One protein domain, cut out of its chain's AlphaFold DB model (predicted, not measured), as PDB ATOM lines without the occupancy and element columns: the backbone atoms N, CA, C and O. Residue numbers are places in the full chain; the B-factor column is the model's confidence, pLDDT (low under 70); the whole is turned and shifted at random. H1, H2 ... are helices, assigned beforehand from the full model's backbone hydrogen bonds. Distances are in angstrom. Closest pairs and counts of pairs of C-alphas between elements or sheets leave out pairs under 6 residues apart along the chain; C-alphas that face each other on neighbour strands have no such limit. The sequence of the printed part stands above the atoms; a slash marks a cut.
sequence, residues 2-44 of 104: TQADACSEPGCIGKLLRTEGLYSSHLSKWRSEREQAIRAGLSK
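What this domain is: This is residues 2 to 44 of the 104 residues of an uncharacterized protein of Methylotuvimicrobium alcaliphilum (strain DSM 19304 / NCIMB 14124 / VKM B-2133 / 20Z) (UniProt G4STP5). One long helix, H3, sticks out with residues 28 to 44 as an arm from a small, loose head of two short helices, H1 and H2. H2 and H3 make a corner like an L. The printed part has 43 residues with three named helices, H1, H2, H3 along the chain, and no named strand: all helix. It is loose, with a radius of gyration of the C-alphas of 12.9 A, and spans 39 by 19 by 14 A.

Where its parts are: Find C-alpha 24 at (178.232, 141.238, 181.341); from there H3, residues 24 to 42, runs 27.2 A to C-alpha 42 at (167.941, 159.748, 164.221). Look before it for H2, residues 12 to 19, 10.9 A long, and for H1, residues 2 to 6.

How they stand to each other: H3 and H2 are close but not clearly touching; their closest C-alphas, of Ser 24 and Leu 17, are 7.1 A apart. Their lines stand only just about perpendicular, at 73 degrees. H2 and H1 are also close but not clearly touching, the closest C-alphas, of Ile 13 and Ala 4, being 6.0 A apart. H1 and H3 are apart. In H1, H2 and H3 every O i to N i+4 pair is within hydrogen-bond range.

The domain as a whole: The C-alphas farthest apart, of Lys 15 and Lys 44, are 38.7 A apart. The printed part has no cut, and both links are tight. Confidence is low, under 70, at residues 2 to 11 and 42 to 44.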
ATOM      1  N   THR A   2     175.403 155.343 186.686       56.75
ATOM      2  CA  THR A   2     176.649 156.145 186.639       56.75
ATOM      3  C   THR A   2     177.897 155.428 187.176       56.75
ATOM      4  O   THR A   2     178.993 155.680 186.698       56.75
ATOM      5  N   GLN A   3     177.753 154.505 188.134       57.78
ATOM      6  CA  GLN A   3     178.883 153.770 188.724       57.78
ATOM      7  C   GLN A   3     179.549 152.764 187.769       57.78
ATOM      8  O   GLN A   3     180.754 152.557 187.866       57.78
ATOM      9  N   ALA A   4     178.800 152.160 186.837       58.19
ATOM     10  CA  ALA A   4     179.368 151.242 185.845       58.19
ATOM     11  C   ALA A   4     180.144 151.991 184.748       58.19
ATOM     12  O   ALA A   4     181.133 151.473 184.240       58.19
ATOM     13  N   ASP A   5     179.714 153.217 184.427       59.56
ATOM     14  CA  ASP A   5     180.388 154.102 183.470       59.56
ATOM     15  C   ASP A   5     181.582 154.849 184.101       59.56
ATOM     16  O   ASP A   5     182.484 155.274 183.386       59.56
ATOM     17  N   ALA A   6     181.618 154.980 185.433       61.03
ATOM     18  CA  ALA A   6     182.707 155.620 186.178       61.03
ATOM     19  C   ALA A   6     183.841 154.662 186.598       61.03
ATOM     20  O   ALA A   6     184.899 155.128 187.022       61.03
ATOM     21  N   CYS A   7     183.653 153.339 186.504       58.38
ATOM     22  CA  CYS A   7     184.687 152.378 186.892       58.38
ATOM     23  C   CYS A   7     185.624 152.033 185.722       58.38
ATOM     24  O   CYS A   7     185.354 151.118 184.950       58.38
ATOM     25  N   SER A   8     186.746 152.755 185.625       57.94
ATOM     26  CA  SER A   8     187.818 152.526 184.636       57.94
ATOM     27  C   SER A   8     188.878 151.500 185.068       57.94
ATOM     28  O   SER A   8     189.774 151.190 184.285       57.94
ATOM     29  N   GLU A   9     188.809 150.959 186.290       62.75
ATOM     30  CA  GLU A   9     189.786 149.968 186.756       62.75
ATOM     31  C   GLU A   9     189.494 148.550 186.220       62.75
ATOM     32  O   GLU A   9     188.336 148.102 186.248       62.75
ATOM     33  N   PRO A  10     190.526 147.795 185.782       57.59
ATOM     34  CA  PRO A  10     190.352 146.430 185.295       57.59
ATOM     35  C   PRO A  10     189.727 145.540 186.382       57.59
ATOM     36  O   PRO A  10     190.312 145.302 187.432       57.59
ATOM     37  N   GLY A  11     188.514 145.038 186.133       66.75
ATOM     38  CA  GLY A  11     187.812 144.105 187.029       66.75
ATOM     39  C   GLY A  11     186.803 144.731 188.000       66.75
ATOM     40  O   GLY A  11     185.955 143.997 188.519       66.75
ATOM     41  N   CYS A  12     186.793 146.060 188.181       71.31
ATOM     42  CA  CYS A  12     185.782 146.734 189.011       71.31
ATOM     43  C   CYS A  12     184.360 146.480 188.485       71.31
ATOM     44  O   CYS A  12     183.463 146.100 189.240       71.31
ATOM     45  N   ILE A  13     184.179 146.598 187.166       72.06
ATOM     46  CA  ILE A  13     182.890 146.383 186.497       72.06
ATOM     47  C   ILE A  13     182.384 144.955 186.756       72.06
ATOM     48  O   ILE A  13     181.225 144.760 187.098       72.06
ATOM     49  N   GLY A  14     183.259 143.948 186.674       73.19
ATOM     50  CA  GLY A  14     182.891 142.548 186.915       73.19
ATOM     51  C   GLY A  14     182.566 142.226 188.379       73.19
ATOM     52  O   GLY A  14     181.793 141.305 188.650       73.19
ATOM     53  N   LYS A  15     183.138 142.960 189.341       78.06
ATOM     54  CA  LYS A  15     182.786 142.843 190.766       78.06
ATOM     55  C   LYS A  15     181.427 143.488 191.041       78.06
ATOM     56  O   LYS A  15     180.578 142.841 191.639       78.06
ATOM     57  N   LEU A  16     181.213 144.703 190.539       72.56
ATOM     58  CA  LEU A  16     179.954 145.438 190.666       72.56
ATOM     59  C   LEU A  16     178.779 144.656 190.059       72.56
ATOM     60  O   LEU A  16     177.752 144.479 190.701       72.56
ATOM     61  N   LEU A  17     178.969 144.115 188.855       73.25
ATOM     62  CA  LEU A  17     177.962 143.319 188.152       73.25
ATOM     63  C   LEU A  17     177.549 142.059 188.933       73.25
ATOM     64  O   LEU A  17     176.363 141.759 189.020       73.25
ATOM     65  N   ARG A  18     178.501 141.360 189.567       76.88
ATOM     66  CA  ARG A  18     178.198 140.180 190.397       76.88
ATOM     67  C   ARG A  18     177.444 140.529 191.680       76.88
ATOM     68  O   ARG A  18     176.577 139.757 192.071       76.88
ATOM     69  N   THR A  19     177.745 141.668 192.304       76.69
ATOM     70  CA  THR A  19     177.017 142.148 193.493       76.69
ATOM     71  C   THR A  19     175.564 142.495 193.165       76.69
ATOM     72  O   THR A  19     174.674 142.222 193.960       76.69
ATOM     73  N   GLU A  20     175.323 143.039 191.973       76.88
ATOM     74  CA  GLU A  20     173.995 143.434 191.485       76.88
ATOM     75  C   GLU A  20     173.238 142.280 190.786       76.88
ATOM     76  O   GLU A  20     172.138 142.474 190.273       76.88
ATOM     77  N   GLY A  21     173.822 141.075 190.709       73.19
ATOM     78  CA  GLY A  21     173.222 139.922 190.019       73.19
ATOM     79  C   GLY A  21     173.104 140.080 188.494       73.19
ATOM     80  O   GLY A  21     172.370 139.338 187.840       73.19
ATOM     81  N   LEU A  22     173.818 141.039 187.905       74.50
ATOM     82  CA  LEU A  22     173.805 141.336 186.475       74.50
ATOM     83  C   LEU A  22     174.997 140.667 185.786       74.50
ATOM     84  O   LEU A  22     176.123 140.716 186.268       74.50
ATOM     85  N   TYR A  23     174.777 140.060 184.621       77.50
ATOM     86  CA  TYR A  23     175.867 139.495 183.827       77.50
ATOM     87  C   TYR A  23     176.355 140.489 182.767       77.50
ATOM     88  O   TYR A  23     175.598 141.332 182.281       77.50
ATOM     89  N   SER A  24     177.624 140.377 182.368       72.81
ATOM     90  CA  SER A  24     178.232 141.238 181.341       72.81
ATOM     91  C   SER A  24     177.479 141.192 180.005       72.81
ATOM     92  O   SER A  24     177.402 142.205 179.311       72.81
ATOM     93  N   SER A  25     176.848 140.058 179.673       78.25
ATOM     94  CA  SER A  25     175.999 139.924 178.480       78.25
ATOM     95  C   SER A  25     174.790 140.864 178.496       78.25
ATOM     96  O   SER A  25     174.423 141.383 177.443       78.25
ATOM     97  N   HIS A  26     174.201 141.138 179.664       79.06
ATOM     98  CA  HIS A  26     173.058 142.045 179.793       79.06
ATOM     99  C   HIS A  26     173.469 143.486 179.503       79.06
ATOM    100  O   HIS A  26     172.766 144.196 178.789       79.06
ATOM    101  N   LEU A  27     174.645 143.897 179.987       79.06
ATOM    102  CA  LEU A  27     175.179 145.230 179.728       79.06
ATOM    103  C   LEU A  27     175.511 145.422 178.244       79.06
ATOM    104  O   LEU A  27     175.187 146.457 177.666       79.06
ATOM    105  N   SER A  28     176.115 144.414 177.612       80.38
ATOM    106  CA  SER A  28     176.409 144.435 176.176       80.38
ATOM    107  C   SER A  28     175.139 144.492 175.329       80.38
ATOM    108  O   SER A  28     175.055 145.298 174.401       80.38
ATOM    109  N   LYS A  29     174.123 143.692 175.678       83.06
ATOM    110  CA  LYS A  29     172.818 143.708 175.008       83.06
ATOM    111  C   LYS A  29     172.148 145.075 175.140       83.06
ATOM    112  O   LYS A  29     171.761 145.659 174.135       83.06
ATOM    113  N   TRP A  30     172.112 145.629 176.349       81.00
ATOM    114  CA  TRP A  30     171.521 146.939 176.614       81.00
ATOM    115  C   TRP A  30     172.247 148.080 175.890       81.00
ATOM    116  O   TRP A  30     171.609 148.981 175.347       81.00
ATOM    117  N   ARG A  31     173.586 148.036 175.811       84.56
ATOM    118  CA  ARG A  31     174.375 149.002 175.028       84.56
ATOM    119  C   ARG A  31     174.038 148.934 173.539       84.56
ATOM    120  O   ARG A  31     173.855 149.980 172.922       84.56
ATOM    121  N   SER A  32     173.902 147.727 172.992       84.69
ATOM    122  CA  SER A  32     173.502 147.530 171.596       84.69
ATOM    123  C   SER A  32     172.081 148.034 171.333       84.69
ATOM    124  O   SER A  32     171.865 148.788 170.388       84.69
ATOM    125  N   GLU A  33     171.122 147.698 172.198       85.31
ATOM    126  CA  GLU A  33     169.735 148.174 172.100       85.31
ATOM    127  C   GLU A  33     169.651 149.701 172.194       85.31
ATOM    128  O   GLU A  33     168.927 150.336 171.426       85.31
ATOM    129  N   ARG A  34     170.439 150.320 173.080       82.81
ATOM    130  CA  ARG A  34     170.527 151.778 173.204       82.81
ATOM    131  C   ARG A  34     171.099 152.424 171.944       82.81
ATOM    132  O   ARG A  34     170.558 153.427 171.486       82.81
ATOM    133  N   GLU A  35     172.164 151.871 171.371       83.06
ATOM    134  CA  GLU A  35     172.748 152.386 170.129       83.06
ATOM    135  C   GLU A  35     171.774 152.253 168.948       83.06
ATOM    136  O   GLU A  35     171.590 153.197 168.175       83.06
ATOM    137  N   GLN A  36     171.082 151.116 168.852       82.62
ATOM    138  CA  GLN A  36     170.024 150.893 167.868       82.62
ATOM    139  C   GLN A  36     168.865 151.879 168.052       82.62
ATOM    140  O   GLN A  36     168.386 152.440 167.070       82.62
ATOM    141  N   ALA A  37     168.448 152.152 169.291       78.50
ATOM    142  CA  ALA A  37     167.393 153.115 169.597       78.50
ATOM    143  C   ALA A  37     167.794 154.554 169.236       78.50
ATOM    144  O   ALA A  37     166.984 155.290 168.672       78.50
ATOM    145  N   ILE A  38     169.046 154.947 169.498       80.62
ATOM    146  CA  ILE A  38     169.593 156.246 169.076       80.62
ATOM    147  C   ILE A  38     169.578 156.336 167.549       80.62
ATOM    148  O   ILE A  38     169.045 157.295 166.994       80.62
ATOM    149  N   ARG A  39     170.083 155.312 166.857       79.31
ATOM    150  CA  ARG A  39     170.114 155.266 165.389       79.31
ATOM    151  C   ARG A  39     168.710 155.323 164.780       79.31
ATOM    152  O   ARG A  39     168.484 156.094 163.852       79.31
ATOM    153  N   ALA A  40     167.760 154.577 165.336       77.19
ATOM    154  CA  ALA A  40     166.359 154.580 164.914       77.19
ATOM    155  C   ALA A  40     165.639 155.903 165.230       77.19
ATOM    156  O   ALA A  40     164.720 156.302 164.516       77.19
ATOM    157  N   GLY A  41     166.036 156.593 166.301       72.56
ATOM    158  CA  GLY A  41     165.551 157.931 166.633       72.56
ATOM    159  C   GLY A  41     166.068 158.998 165.666       72.56
ATOM    160  O   GLY A  41     165.324 159.910 165.315       72.56
ATOM    161  N   LEU A  42     167.309 158.853 165.197       69.19
ATOM    162  CA  LEU A  42     167.941 159.748 164.221       69.19
ATOM    163  C   LEU A  42     167.465 159.506 162.780       69.19
ATOM    164  O   LEU A  42     167.505 160.427 161.970       69.19
ATOM    165  N   SER A  43     166.997 158.296 162.451       65.56
ATOM    166  CA  SER A  43     166.502 157.948 161.111       65.56
ATOM    167  C   SER A  43     165.024 158.282 160.880       65.56
ATOM    168  O   SER A  43     164.540 158.173 159.754       65.56
ATOM    169  N   LYS A  44     164.269 158.642 161.926       65.56
ATOM    170  CA  LYS A  44     162.860 159.027 161.780       65.56
ATOM    171  C   LYS A  44     162.772 160.483 161.313       65.56
ATOM    172  O   LYS A  44     163.300 161.359 162.000       65.56
TER     173      LYS A  44